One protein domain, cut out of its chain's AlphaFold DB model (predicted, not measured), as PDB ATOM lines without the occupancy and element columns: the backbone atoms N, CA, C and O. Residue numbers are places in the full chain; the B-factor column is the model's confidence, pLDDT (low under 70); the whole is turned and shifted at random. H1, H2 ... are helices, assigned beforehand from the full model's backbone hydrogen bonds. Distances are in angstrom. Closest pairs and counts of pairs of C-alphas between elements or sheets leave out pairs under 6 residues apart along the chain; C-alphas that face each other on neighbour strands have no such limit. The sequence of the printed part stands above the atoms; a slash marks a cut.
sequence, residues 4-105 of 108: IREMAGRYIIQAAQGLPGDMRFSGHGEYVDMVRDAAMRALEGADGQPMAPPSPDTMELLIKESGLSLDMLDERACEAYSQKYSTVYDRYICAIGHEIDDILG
ATOM      1  N   ILE A   4      26.565   7.958  -3.560       92.44
ATOM      2  CA  ILE A   4      25.364   7.215  -3.125       92.44
ATOM      3  C   ILE A   4      25.739   5.861  -2.508       92.44
ATOM      4  O   ILE A   4      25.274   5.542  -1.413       92.44
ATOM      5  N   ARG A   5      26.625   5.090  -3.151       93.75
ATOM      6  CA  ARG A   5      27.080   3.800  -2.611       93.75
ATOM      7  C   ARG A   5      27.875   3.967  -1.315       93.75
ATOM      8  O   ARG A   5      27.729   3.172  -0.389       93.75
ATOM      9  N   GLU A   6      28.703   5.006  -1.218       92.75
ATOM     10  CA  GLU A   6      29.417   5.317   0.025       92.75
ATOM     11  C   GLU A   6      28.455   5.689   1.163       92.75
ATOM     12  O   GLU A   6      28.639   5.235   2.295       92.75
ATOM     13  N   MET A   7      27.412   6.473   0.875       91.94
ATOM     14  CA  MET A   7      26.360   6.797   1.840       91.94
ATOM     15  C   MET A   7      25.611   5.547   2.306       91.94
ATOM     16  O   MET A   7      25.461   5.357   3.513       91.94
ATOM     17  N   ALA A   8      25.224   4.658   1.388       93.56
ATOM     18  CA  ALA A   8      24.614   3.372   1.723       93.56
ATOM     19  C   ALA A   8      25.498   2.552   2.681       93.56
ATOM     20  O   ALA A   8      25.034   2.087   3.722       93.56
ATOM     21  N   GLY A   9      26.804   2.467   2.402       92.88
ATOM     22  CA  GLY A   9      27.767   1.805   3.285       92.88
ATOM     23  C   GLY A   9      27.823   2.413   4.693       92.88
ATOM     24  O   GLY A   9      27.897   1.681   5.681       92.88
ATOM     25  N   ARG A  10      27.738   3.743   4.818       92.44
ATOM     26  CA  ARG A  10      27.693   4.420   6.128       92.44
ATOM     27  C   ARG A  10      26.425   4.079   6.903       92.44
ATOM     28  O   ARG A  10      26.527   3.791   8.094       92.44
ATOM     29  N   TYR A  11      25.267   4.057   6.239       92.06
ATOM     30  CA  TYR A  11      24.008   3.643   6.864       92.06
ATOM     31  C   TYR A  11      24.069   2.199   7.361       92.06
ATOM     32  O   TYR A  11      23.693   1.940   8.500       92.06
ATOM     33  N   ILE A  12      24.621   1.278   6.563       93.62
ATOM     34  CA  ILE A  12      24.806  -0.129   6.954       93.62
ATOM     35  C   ILE A  12      25.701  -0.247   8.194       93.62
ATOM     36  O   ILE A  12      25.350  -0.940   9.148       93.62
ATOM     37  N   ILE A  13      26.848   0.439   8.209       92.19
ATOM     38  CA  ILE A  13      27.779   0.398   9.347       92.19
ATOM     39  C   ILE A  13      27.115   0.960  10.605       92.19
ATOM     40  O   ILE A  13      27.204   0.350  11.671       92.19
ATOM     41  N   GLN A  14      26.434   2.102  10.489       90.56
ATOM     42  CA  GLN A  14      25.733   2.721  11.610       90.56
ATOM     43  C   GLN A  14      24.607   1.821  12.137       90.56
ATOM     44  O   GLN A  14      24.471   1.664  13.349       90.56
ATOM     45  N   ALA A  15      23.838   1.197  11.243       90.56
ATOM     46  CA  ALA A  15      22.790   0.249  11.595       90.56
ATOM     47  C   ALA A  15      23.360  -0.957  12.351       90.56
ATOM     48  O   ALA A  15      22.905  -1.257  13.451       90.56
ATOM     49  N   ALA A  16      24.413  -1.584  11.820       89.81
ATOM     50  CA  ALA A  16      25.074  -2.723  12.451       89.81
ATOM     51  C   ALA A  16      25.659  -2.387  13.835       89.81
ATOM     52  O   ALA A  16      25.580  -3.206  14.747       89.81
ATOM     53  N   GLN A  17      26.219  -1.186  14.012       87.62
ATOM     54  CA  GLN A  17      26.736  -0.708  15.302       87.62
ATOM     55  C   GLN A  17      25.631  -0.358  16.307       87.62
ATOM     56  O   GLN A  17      25.868  -0.406  17.513       87.62
ATOM     57  N   GLY A  18      24.444   0.014  15.822       85.25
ATOM     58  CA  GLY A  18      23.278   0.319  16.648       85.25
ATOM     59  C   GLY A  18      22.542  -0.915  17.174       85.25
ATOM     60  O   GLY A  18      21.693  -0.775  18.054       85.25
ATOM     61  N   LEU A  19      22.851  -2.113  16.663       85.50
ATOM     62  CA  LEU A  19      22.235  -3.349  17.139       85.50
ATOM     63  C   LEU A  19      22.735  -3.712  18.552       85.50
ATOM     64  O   LEU A  19      23.929  -3.587  18.839       85.50
ATOM     65  N   PRO A  20      21.854  -4.196  19.449       82.44
ATOM     66  CA  PRO A  20      22.252  -4.651  20.779       82.44
ATOM     67  C   PRO A  20      23.270  -5.796  20.701       82.44
ATOM     68  O   PRO A  20      23.059  -6.782  19.998       82.44
ATOM     69  N   GLY A  21      24.369  -5.697  21.453       74.94
ATOM     70  CA  GLY A  21      25.443  -6.700  21.425       74.94
ATOM     71  C   GLY A  21      25.064  -8.077  21.992       74.94
ATOM     72  O   GLY A  21      25.803  -9.039  21.807       74.94
ATOM     73  N   ASP A  22      23.933  -8.185  22.688       79.06
ATOM     74  CA  ASP A  22      23.360  -9.429  23.210       79.06
ATOM     75  C   ASP A  22      22.329 -10.071  22.267       79.06
ATOM     76  O   ASP A  22      21.822 -11.162  22.547       79.06
ATOM     77  N   MET A  23      22.044  -9.419  21.136       76.44
ATOM     78  CA  MET A  23      21.125  -9.915  20.126       76.44
ATOM     79  C   MET A  23      21.663 -11.210  19.512       76.44
ATOM     80  O   MET A  23      22.801 -11.294  19.044       76.44
ATOM     81  N   ARG A  24      20.837 -12.255  19.550       77.75
ATOM     82  CA  ARG A  24      21.164 -13.565  18.988       77.75
ATOM     83  C   ARG A  24      20.427 -13.732  17.678       77.75
ATOM     84  O   ARG A  24      19.205 -13.711  17.671       77.75
ATOM     85  N   PHE A  25      21.184 -13.965  16.618       79.25
ATOM     86  CA  PHE A  25      20.640 -14.248  15.299       79.25
ATOM     87  C   PHE A  25      20.608 -15.759  15.080       79.25
ATOM     88  O   PHE A  25      21.576 -16.469  15.369       79.25
ATOM     89  N   SER A  26      19.494 -16.246  14.551       76.75
ATOM     90  CA  SER A  26      19.256 -17.641  14.174       76.75
ATOM     91  C   SER A  26      20.073 -18.045  12.945       76.75
ATOM     92  O   SER A  26      20.288 -19.231  12.697       76.75
ATOM     93  N   GLY A  27      20.532 -17.062  12.165       80.50
ATOM     94  CA  GLY A  27      21.334 -17.255  10.968       80.50
ATOM     95  C   GLY A  27      21.717 -15.933  10.306       80.50
ATOM     96  O   GLY A  27      21.351 -14.855  10.767       80.50
ATOM     97  N   HIS A  28      22.460 -16.037   9.203       80.12
ATOM     98  CA  HIS A  28      22.947 -14.879   8.450       80.12
ATOM     99  C   HIS A  28      21.811 -14.018   7.873       80.12
ATOM    100  O   HIS A  28      21.902 -12.799   7.938       80.12
ATOM    101  N   GLY A  29      20.727 -14.640   7.388       84.50
ATOM    102  CA  GLY A  29      19.577 -13.920   6.826       84.50
ATOM    103  C   GLY A  29      18.920 -12.970   7.827       84.50
ATOM    104  O   GLY A  29      18.761 -11.797   7.532       84.50
ATOM    105  N   GLU A  30      18.666 -13.434   9.056       86.31
ATOM    106  CA  GLU A  30      18.060 -12.600  10.106       86.31
ATOM    107  C   GLU A  30      18.936 -11.390  10.463       86.31
ATOM    108  O   GLU A  30      18.430 -10.292  10.669       86.31
ATOM    109  N   TYR A  31      20.261 -11.566  10.494       88.19
ATOM    110  CA  TYR A  31      21.178 -10.447  10.705       88.19
ATOM    111  C   TYR A  31      21.102  -9.425   9.565       88.19
ATOM    112  O   TYR A  31      21.004  -8.226   9.823       88.19
ATOM    113  N   VAL A  32      21.130  -9.894   8.314       91.50
ATOM    114  CA  VAL A  32      21.059  -9.026   7.132       91.50
ATOM    115  C   VAL A  32      19.730  -8.271   7.087       91.50
ATOM    116  O   VAL A  32      19.749  -7.053   6.920       91.50
ATOM    117  N   ASP A  33      18.605  -8.947   7.323       91.56
ATOM    118  CA  ASP A  33      17.274  -8.330   7.366       91.56
ATOM    119  C   ASP A  33      17.195  -7.233   8.433       91.56
ATOM    120  O   ASP A  33      16.689  -6.139   8.175       91.56
ATOM    121  N   MET A  34      17.738  -7.489   9.627       90.81
ATOM    122  CA  MET A  34      17.736  -6.511  10.713       90.81
ATOM    123  C   MET A  34      18.628  -5.302  10.428       90.81
ATOM    124  O   MET A  34      18.226  -4.169  10.698       90.81
ATOM    125  N   VAL A  35      19.829  -5.518   9.881       92.81
ATOM    126  CA  VAL A  35      20.724  -4.422   9.483       92.81
ATOM    127  C   VAL A  35      20.086  -3.595   8.372       92.81
ATOM    128  O   VAL A  35      20.119  -2.366   8.441       92.81
ATOM    129  N   ARG A  36      19.467  -4.247   7.384       94.00
ATOM    130  CA  ARG A  36      18.750  -3.590   6.292       94.00
ATOM    131  C   ARG A  36      17.611  -2.717   6.814       94.00
ATOM    132  O   ARG A  36      17.572  -1.533   6.498       94.00
ATOM    133  N   ASP A  37      16.710  -3.272   7.625       91.81
ATOM    134  CA  ASP A  37      15.561  -2.548   8.191       91.81
ATOM    135  C   ASP A  37      16.019  -1.341   9.026       91.81
ATOM    136  O   ASP A  37      15.505  -0.231   8.877       91.81
ATOM    137  N   ALA A  38      17.057  -1.514   9.849       90.81
ATOM    138  CA  ALA A  38      17.637  -0.417  10.618       90.81
ATOM    139  C   ALA A  38      18.293   0.658   9.729       90.81
ATOM    140  O   ALA A  38      18.138   1.850  10.003       90.81
ATOM    141  N   ALA A  39      18.994   0.266   8.660       91.88
ATOM    142  CA  ALA A  39      19.614   1.194   7.717       91.88
ATOM    143  C   ALA A  39      18.564   1.987   6.923       91.88
ATOM    144  O   ALA A  39      18.674   3.210   6.830       91.88
ATOM    145  N   MET A  40      17.517   1.322   6.425       90.88
ATOM    146  CA  MET A  40      16.404   1.959   5.710       90.88
ATOM    147  C   MET A  40      15.643   2.931   6.618       90.88
ATOM    148  O   MET A  40      15.417   4.072   6.230       90.88
ATOM    149  N   ARG A  41      15.365   2.558   7.876       88.19
ATOM    150  CA  ARG A  41      14.772   3.484   8.861       88.19
ATOM    151  C   ARG A  41      15.649   4.698   9.145       88.19
ATOM    152  O   ARG A  41      15.137   5.796   9.331       88.19
ATOM    153  N   ALA A  42      16.966   4.520   9.221       86.69
ATOM    154  CA  ALA A  42      17.884   5.634   9.435       86.69
ATOM    155  C   ALA A  42      17.956   6.567   8.214       86.69
ATOM    156  O   ALA A  42      18.090   7.781   8.381       86.69
ATOM    157  N   LEU A  43      17.862   6.005   7.007       87.44
ATOM    158  CA  LEU A  43      17.795   6.739   5.747       87.44
ATOM    159  C   LEU A  43      16.503   7.559   5.636       87.44
ATOM    160  O   LEU A  43      16.553   8.746   5.317       87.44
ATOM    161  N   GLU A  44      15.367   6.937   5.942       81.69
ATOM    162  CA  GLU A  44      14.056   7.583   5.952       81.69
ATOM    163  C   GLU A  44      13.909   8.557   7.129       81.69
ATOM    164  O   GLU A  44      13.170   9.520   7.029       81.69
ATOM    165  N   GLY A  45      14.643   8.395   8.230       71.88
ATOM    166  CA  GLY A  45      14.557   9.280   9.394       71.88
ATOM    167  C   GLY A  45      13.269   9.102  10.211       71.88
ATOM    168  O   GLY A  45      12.394   8.306   9.885       71.88
ATOM    169  N   ALA A  46      13.150   9.842  11.321       54.34
ATOM    170  CA  ALA A  46      12.098   9.633  12.329       54.34
ATOM    171  C   ALA A  46      10.658   9.979  11.876       54.34
ATOM    172  O   ALA A  46       9.727   9.701  12.622       54.34
ATOM    173  N   ASP A  47      10.472  10.514  10.666       53.03
ATOM    174  CA  ASP A  47       9.172  10.831  10.051       53.03
ATOM    175  C   ASP A  47       9.217  10.701   8.505       53.03
ATOM    176  O   ASP A  47       8.451  11.351   7.795       53.03
ATOM    177  N   GLY A  48      10.143   9.911   7.941       51.19
ATOM    178  CA  GLY A  48      10.282   9.796   6.479       51.19
ATOM    179  C   GLY A  48      11.024  10.963   5.796       51.19
ATOM    180  O   GLY A  48      10.911  11.122   4.583       51.19
ATOM    181  N   GLN A  49      11.773  11.785   6.547       52.16
ATOM    182  CA  GLN A  49      12.753  12.731   6.002       52.16
ATOM    183  C   GLN A  49      14.134  12.593   6.676       52.16
ATOM    184  O   GLN A  49      14.210  12.442   7.901       52.16
ATOM    185  N   PRO A  50      15.253  12.720   5.934       55.81
ATOM    186  CA  PRO A  50      16.590  12.601   6.482       55.81
ATOM    187  C   PRO A  50      16.889  13.886   7.252       55.81
ATOM    188  O   PRO A  50      16.377  14.961   6.939       55.81
ATOM    189  N   MET A  51      17.777  13.807   8.238       55.50
ATOM    190  CA  MET A  51      17.994  14.914   9.175       55.50
ATOM    191  C   MET A  51      18.541  16.210   8.521       55.50
ATOM    192  O   MET A  51      18.495  17.262   9.151       55.50
ATOM    193  N   ALA A  52      19.005  16.151   7.264       69.62
ATOM    194  CA  ALA A  52      19.146  17.276   6.330       69.62
ATOM    195  C   ALA A  52      19.507  16.739   4.924       69.62
ATOM    196  O   ALA A  52      20.672  16.394   4.703       69.62
ATOM    197  N   PRO A  53      18.566  16.621   3.968       76.44
ATOM    198  CA  PRO A  53      18.915  16.215   2.610       76.44
ATOM    199  C   PRO A  53      19.746  17.306   1.901       76.44
ATOM    200  O   PRO A  53      19.582  18.493   2.205       76.44
ATOM    201  N   PRO A  54      20.627  16.934   0.953       85.75
ATOM    202  CA  PRO A  54      21.320  17.902   0.106       85.75
ATOM    203  C   PRO A  54      20.334  18.680  -0.785       85.75
ATOM    204  O   PRO A  54      19.140  18.383  -0.833       85.75
ATOM    205  N   SER A  55      20.814  19.712  -1.486       91.62
ATOM    206  CA  SER A  55      19.957  20.475  -2.403       91.62
ATOM    207  C   SER A  55      19.436  19.586  -3.548       91.62
ATOM    208  O   SER A  55      20.083  18.593  -3.889       91.62
ATOM    209  N   PRO A  56      18.300  19.937  -4.184       92.56
ATOM    210  CA  PRO A  56      17.774  19.190  -5.329       92.56
ATOM    211  C   PRO A  56      18.799  18.986  -6.449       92.56
ATOM    212  O   PRO A  56      18.978  17.859  -6.897       92.56
ATOM    213  N   ASP A  57      19.542  20.032  -6.819       95.12
ATOM    214  CA  ASP A  57      20.574  19.950  -7.861       95.12
ATOM    215  C   ASP A  57      21.685  18.951  -7.499       95.12
ATOM    216  O   ASP A  57      22.176  18.203  -8.345       95.12
ATOM    217  N   THR A  58      22.080  18.912  -6.222       94.25
ATOM    218  CA  THR A  58      23.064  17.944  -5.734       94.25
ATOM    219  C   THR A  58      22.487  16.532  -5.727       94.25
ATOM    220  O   THR A  58      23.174  15.609  -6.148       94.25
ATOM    221  N   MET A  59      21.230  16.344  -5.316       94.56
ATOM    222  CA  MET A  59      20.570  15.035  -5.377       94.56
ATOM    223  C   MET A  59      20.498  14.505  -6.813       94.56
ATOM    224  O   MET A  59      20.856  13.354  -7.049       94.56
ATOM    225  N   GLU A  60      20.110  15.337  -7.783       94.31
ATOM    226  CA  GLU A  60      20.090  14.953  -9.201       94.31
ATOM    227  C   GLU A  60      21.478  14.556  -9.712       94.31
ATOM    228  O   GLU A  60      21.616  13.549 -10.416       94.31
ATOM    229  N   LEU A  61      22.515  15.313  -9.337       95.06
ATOM    230  CA  LEU A  61      23.894  14.993  -9.695       95.06
ATOM    231  C   LEU A  61      24.314  13.634  -9.122       95.06
ATOM    232  O   LEU A  61      24.801  12.786  -9.866       95.06
ATOM    233  N   LEU A  62      24.067  13.406  -7.832       94.19
ATOM    234  CA  LEU A  62      24.412  12.164  -7.144       94.19
ATOM    235  C   LEU A  62      23.688  10.955  -7.747       94.19
ATOM    236  O   LEU A  62      24.304   9.910  -7.962       94.19
ATOM    237  N   ILE A  63      22.397  11.098  -8.072       94.44
ATOM    238  CA  ILE A  63      21.621  10.046  -8.744       94.44
ATOM    239  C   ILE A  63      22.263   9.726 -10.093       94.44
ATOM    240  O   ILE A  63      22.528   8.564 -10.396       94.44
ATOM    241  N   LYS A  64      22.582  10.747 -10.887       93.75
ATOM    242  CA  LYS A  64      23.209  10.567 -12.198       93.75
ATOM    243  C   LYS A  64      24.578   9.888 -12.102       93.75
ATOM    244  O   LYS A  64      24.894   9.036 -12.928       93.75
ATOM    245  N   GLU A  65      25.381  10.248 -11.105       94.50
ATOM    246  CA  GLU A  65      26.707   9.670 -10.869       94.50
ATOM    247  C   GLU A  65      26.661   8.241 -10.316       94.50
ATOM    248  O   GLU A  65      27.634   7.501 -10.468       94.50
ATOM    249  N   SER A  66      25.538   7.819  -9.722       92.06
ATOM    250  CA  SER A  66      25.353   6.422  -9.308       92.06
ATOM    251  C   SER A  66      25.242   5.462 -10.492       92.06
ATOM    252  O   SER A  66      25.588   4.291 -10.362       92.06
ATOM    253  N   GLY A  67      24.812   5.953 -11.659       92.88
ATOM    254  CA  GLY A  67      24.585   5.131 -12.848       92.88
ATOM    255  C   GLY A  67      23.293   4.308 -12.801       92.88
ATOM    256  O   GLY A  67      23.059   3.510 -13.707       92.88
ATOM    257  N   LEU A  68      22.453   4.506 -11.780       92.81
ATOM    258  CA  LEU A  68      21.142   3.872 -11.678       92.81
ATOM    259  C   LEU A  68      20.166   4.453 -12.705       92.81
ATOM    260  O   LEU A  68      20.213   5.635 -13.056       92.81
ATOM    261  N   SER A  69      19.264   3.601 -13.190       93.75
ATOM    262  CA  SER A  69      18.225   4.012 -14.130       93.75
ATOM    263  C   SER A  69      17.199   4.904 -13.435       93.75
ATOM    264  O   SER A  69      16.636   4.518 -12.410       93.75
ATOM    265  N   LEU A  70      16.911   6.069 -14.020       92.06
ATOM    266  CA  LEU A  70      15.857   6.953 -13.516       92.06
ATOM    267  C   LEU A  70      14.482   6.280 -13.560       92.06
ATOM    268  O   LEU A  70      13.745   6.410 -12.593       92.06
ATOM    269  N   ASP A  71      14.179   5.510 -14.609       93.25
ATOM    270  CA  ASP A  71      12.887   4.820 -14.740       93.25
ATOM    271  C   ASP A  71      12.682   3.808 -13.601       93.25
ATOM    272  O   ASP A  71      11.626   3.756 -12.980       93.25
ATOM    273  N   MET A  72      13.736   3.059 -13.261       93.31
ATOM    274  CA  MET A  72      13.715   2.115 -12.140       93.31
ATOM    275  C   MET A  72      13.503   2.833 -10.801       93.31
ATOM    276  O   MET A  72      12.766   2.350  -9.940       93.31
ATOM    277  N   LEU A  73      14.183   3.964 -10.597       93.00
ATOM    278  CA  LEU A  73      14.038   4.754  -9.376       93.00
ATOM    279  C   LEU A  73      12.645   5.385  -9.279       93.00
ATOM    280  O   LEU A  73      12.099   5.457  -8.183       93.00
ATOM    281  N   ASP A  74      12.066   5.799 -10.404       92.69
ATOM    282  CA  ASP A  74      10.714   6.350 -10.478       92.69
ATOM    283  C   ASP A  74       9.659   5.298 -10.133       92.69
ATOM    284  O   ASP A  74       8.779   5.572  -9.317       92.69
ATOM    285  N   GLU A  75       9.775   4.091 -10.691       92.00
ATOM    286  CA  GLU A  75       8.907   2.957 -10.358       92.00
ATOM    287  C   GLU A  75       8.986   2.631  -8.861       92.00
ATOM    288  O   GLU A  75       7.963   2.649  -8.172       92.00
ATOM    289  N   ARG A  76      10.203   2.446  -8.330       89.38
ATOM    290  CA  ARG A  76      10.413   2.157  -6.901       89.38
ATOM    291  C   ARG A  76       9.866   3.254  -5.991       89.38
ATOM    292  O   ARG A  76       9.241   2.943  -4.982       89.38
ATOM    293  N   ALA A  77      10.081   4.521  -6.334       89.56
ATOM    294  CA  ALA A  77       9.576   5.645  -5.552       89.56
ATOM    295  C   ALA A  77       8.040   5.690  -5.551       89.56
ATOM    296  O   ALA A  77       7.420   5.903  -4.507       89.56
ATOM    297  N   CYS A  78       7.411   5.459  -6.704       88.06
ATOM    298  CA  CYS A  78       5.954   5.448  -6.807       88.06
ATOM    299  C   CYS A  78       5.336   4.289  -6.012       88.06
ATOM    300  O   CYS A  78       4.314   4.488  -5.352       88.06
ATOM    301  N   GLU A  79       5.964   3.111  -6.030       88.00
ATOM    302  CA  GLU A  79       5.554   1.949  -5.237       88.00
ATOM    303  C   GLU A  79       5.726   2.190  -3.732       88.00
ATOM    304  O   GLU A  79       4.768   2.034  -2.973       88.00
ATOM    305  N   ALA A  80       6.916   2.624  -3.304       84.81
ATOM    306  CA  ALA A  80       7.251   2.810  -1.893       84.81
ATOM    307  C   ALA A  80       6.369   3.868  -1.216       84.81
ATOM    308  O   ALA A  80       5.902   3.669  -0.095       84.81
ATOM    309  N   TYR A  81       6.087   4.973  -1.912       83.44
ATOM    310  CA  TYR A  81       5.343   6.098  -1.342       83.44
ATOM    311  C   TYR A  81       3.875   6.160  -1.786       83.44
ATOM    312  O   TYR A  81       3.149   7.066  -1.373       83.44
ATOM    313  N   SER A  82       3.406   5.203  -2.598       83.88
ATOM    314  CA  SER A  82       2.038   5.166  -3.148       83.88
ATOM    315  C   SER A  82       1.632   6.466  -3.865       83.88
ATOM    316  O   SER A  82       0.509   6.960  -3.718       83.88
ATOM    317  N   GLN A  83       2.552   7.042  -4.645       81.38
ATOM    318  CA  GLN A  83       2.359   8.315  -5.350       81.38
ATOM    319  C   GLN A  83       2.286   8.121  -6.869       81.38
ATOM    320  O   GLN A  83       2.740   7.120  -7.412       81.38
ATOM    321  N   LYS A  84       1.689   9.092  -7.578       79.75
ATOM    322  CA  LYS A  84       1.583   9.064  -9.053       79.75
ATOM    323  C   LYS A  84       2.863   9.491  -9.770       79.75
ATOM    324  O   LYS A  84       3.008   9.196 -10.950       79.75
ATOM    325  N   TYR A  85       3.709  10.255  -9.089       79.81
ATOM    326  CA  TYR A  85       4.949  10.800  -9.620       79.81
ATOM    327  C   TYR A  85       5.976  10.826  -8.495       79.81
ATOM    328  O   TYR A  85       5.621  11.151  -7.363       79.81
ATOM    329  N   SER A  86       7.226  10.525  -8.825       86.81
ATOM    330  CA  SER A  86       8.362  10.607  -7.914       86.81
ATOM    331  C   SER A  86       8.923  12.032  -7.856       86.81
ATOM    332  O   SER A  86       9.049  12.745  -8.864       86.81
ATOM    333  N   THR A  87       9.346  12.450  -6.671       90.88
ATOM    334  CA  THR A  87      10.196  13.632  -6.522       90.88
ATOM    335  C   THR A  87      11.672  13.264  -6.716       90.88
ATOM    336  O   THR A  87      12.052  12.090  -6.739       90.88
ATOM    337  N   VAL A  88      12.533  14.273  -6.883       92.06
ATOM    338  CA  VAL A  88      13.998  14.078  -6.866       92.06
ATOM    339  C   VAL A  88      14.438  13.472  -5.534       92.06
ATOM    340  O   VAL A  88      15.319  12.617  -5.500       92.06
ATOM    341  N   TYR A  89      13.795  13.896  -4.447       90.31
ATOM    342  CA  TYR A  89      14.059  13.387  -3.114       90.31
ATOM    343  C   TYR A  89      13.702  11.895  -2.998       90.31
ATOM    344  O   TYR A  89      14.529  11.115  -2.540       90.31
ATOM    345  N   ASP A  90      12.544  11.469  -3.507       90.94
ATOM    346  CA  ASP A  90      12.143  10.054  -3.443       90.94
ATOM    347  C   ASP A  90      13.097   9.167  -4.248       90.94
ATOM    348  O   ASP A  90      13.563   8.142  -3.758       90.94
ATOM    349  N   ARG A  91      13.474   9.600  -5.459       93.00
ATOM    350  CA  ARG A  91      14.484   8.904  -6.272       93.00
ATOM    351  C   ARG A  91      15.829   8.818  -5.568       93.00
ATOM    352  O   ARG A  91      16.499   7.795  -5.665       93.00
ATOM    353  N   TYR A  92      16.229   9.881  -4.877       92.75
ATOM    354  CA  TYR A  92      17.471   9.924  -4.116       92.75
ATOM    355  C   TYR A  92      17.460   8.905  -2.970       92.75
ATOM    356  O   TYR A  92      18.417   8.146  -2.816       92.75
ATOM    357  N   ILE A  93      16.358   8.819  -2.221       92.19
ATOM    358  CA  ILE A  93      16.183   7.806  -1.174       92.19
ATOM    359  C   ILE A  93      16.166   6.398  -1.769       92.19
ATOM    360  O   ILE A  93      16.902   5.533  -1.299       92.19
ATOM    361  N   CYS A  94      15.419   6.174  -2.851       92.50
ATOM    362  CA  CYS A  94      15.393   4.883  -3.535       92.50
ATOM    363  C   CYS A  94      16.763   4.476  -4.090       92.50
ATOM    364  O   CYS A  94      17.078   3.288  -4.092       92.50
ATOM    365  N   ALA A  95      17.589   5.429  -4.529       94.62
ATOM    366  CA  ALA A  95      18.940   5.161  -5.009       94.62
ATOM    367  C   ALA A  95      19.852   4.682  -3.875       94.62
ATOM    368  O   ALA A  95      20.538   3.673  -4.027       94.62
ATOM    369  N   ILE A  96      19.817   5.344  -2.712       94.38
ATOM    370  CA  ILE A  96      20.580   4.892  -1.539       94.38
ATOM    371  C   ILE A  96      20.050   3.540  -1.049       94.38
ATOM    372  O   ILE A  96      20.842   2.641  -0.786       94.38
ATOM    373  N   GLY A  97      18.728   3.369  -0.967       93.75
ATOM    374  CA  GLY A  97      18.105   2.108  -0.562       93.75
ATOM    375  C   GLY A  97      18.458   0.945  -1.490       93.75
ATOM    376  O   GLY A  97      18.761  -0.148  -1.023       93.75
ATOM    377  N   HIS A  98      18.516   1.189  -2.802       94.56
ATOM    378  CA  HIS A  98      18.976   0.194  -3.767       94.56
ATOM    379  C   HIS A  98      20.424  -0.238  -3.508       94.56
ATOM    380  O   HIS A  98      20.714  -1.430  -3.506       94.56
ATOM    381  N   GLU A  99      21.323   0.712  -3.251       95.19
ATOM    382  CA  GLU A  99      22.714   0.403  -2.913       95.19
ATOM    383  C   GLU A  99      22.834  -0.312  -1.556       95.19
ATOM    384  O   GLU A  99      23.720  -1.146  -1.389       95.19
ATOM    385  N   ILE A 100      21.941  -0.041  -0.593       94.81
ATOM    386  CA  ILE A 100      21.873  -0.801   0.668       94.81
ATOM    387  C   ILE A 100      21.546  -2.270   0.377       94.81
ATOM    388  O   ILE A 100      22.263  -3.151   0.855       94.81
ATOM    389  N   ASP A 101      20.500  -2.522  -0.415       95.06
ATOM    390  CA  ASP A 101      20.095  -3.876  -0.806       95.06
ATOM    391  C   ASP A 101      21.242  -4.602  -1.540       95.06
ATOM    392  O   ASP A 101      21.598  -5.724  -1.176       95.06
ATOM    393  N   ASP A 102      21.878  -3.939  -2.515       94.94
ATOM    394  CA  ASP A 102      22.984  -4.500  -3.306       94.94
ATOM    395  C   ASP A 102      24.218  -4.831  -2.451       94.94
ATOM    396  O   ASP A 102      24.767  -5.929  -2.548       94.94
ATOM    397  N   ILE A 103      24.649  -3.919  -1.569       95.00
ATOM    398  CA  ILE A 103      25.814  -4.146  -0.695       95.00
ATOM    399  C   ILE A 103      25.570  -5.326   0.250       95.00
ATOM    400  O   ILE A 103      26.495  -6.093   0.530       95.00
ATOM    401  N   LEU A 104      24.348  -5.456   0.764       93.31
ATOM    402  CA  LEU A 104      23.973  -6.537   1.670       93.31
ATOM    403  C   LEU A 104      23.738  -7.872   0.948       93.31
ATOM    404  O   LEU A 104      23.627  -8.897   1.619       93.31
ATOM    405  N   GLY A 105      23.675  -7.876  -0.389       92.38
ATOM    406  CA  GLY A 105      23.256  -9.043  -1.166       92.38
ATOM    407  C   GLY A 105      21.829  -9.468  -0.824       92.38
ATOM    408  O   GLY A 105      21.535 -10.662  -0.783       92.38
TER     409      GLY A 105
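AT A GLANCE: This is residues 4 to 105 of the 108 residues of an uncharacterized protein of Bifidobacterium platyrrhinorum (UniProt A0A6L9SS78). Helix H5 runs through the middle of an elongated, five-helix body, and the other four pack on it: H2 and H3 run roughly alongside it, while H1 and H4 are set crosswise on opposite sides. The printed part has 102 residues with named helices H1 to H5 in chain order and no named strand, class all helix. It is compact, with a radius of gyration of the C-alphas of 14.1 A, and spans 42 by 25 by 23 A.

HOW THE PARTS SIT: H1, residues 4 to 18, touches H2, residues 28 to 44, with residues 11 to 16 alone, at a steep tilt of 67 degrees, opposite ways; their closest C-alphas, of Ala 15 and Ala 39, are 5.1 A apart. The hub is H5, residues 88 to 104. H1 touches it at a steep tilt of 64 degrees, the same way, closest at C-alphas Ala 8 and Ile 100, 5.1 A. H2 touches H5 at a shallow tilt of 19 degrees, opposite ways, closest at C-alphas Met 40 and Gly 97, 6.5 A. H3, residues 56 to 66, touches H5 residues 88 to 95 alone, at a shallow tilt of 32 degrees, the same way, closest at C-alphas Met 59 and Tyr 92, 6.1 A. H4, residues 70 to 81, touches H5 residues 90 to 95 alone, about perpendicular at 86 degrees, closest at C-alphas Leu 73 and Arg 91, 5.2 A. H2 and H4 are apart. In H1, H2, H3, H4 and H5 every O i to N i+4 pair is within hydrogen-bond range.

IN THESE COORDINATES: H1 begins at C-alpha 4 (25.364, 7.215, -3.125) and measures 21.0 A, H2 24.3 A, H3 15.4 A and H4 16.1 A. H5 measures 24.4 A and ends at C-alpha 104 (23.973, -6.537, 1.670).

THE WHOLE: The C-alphas farthest apart, of Ser 26 and Asp 57, are 43.6 A apart. The printed part has no cut; the H2 to H3 link is long. Residues 46 to 52 have pLDDT under 70.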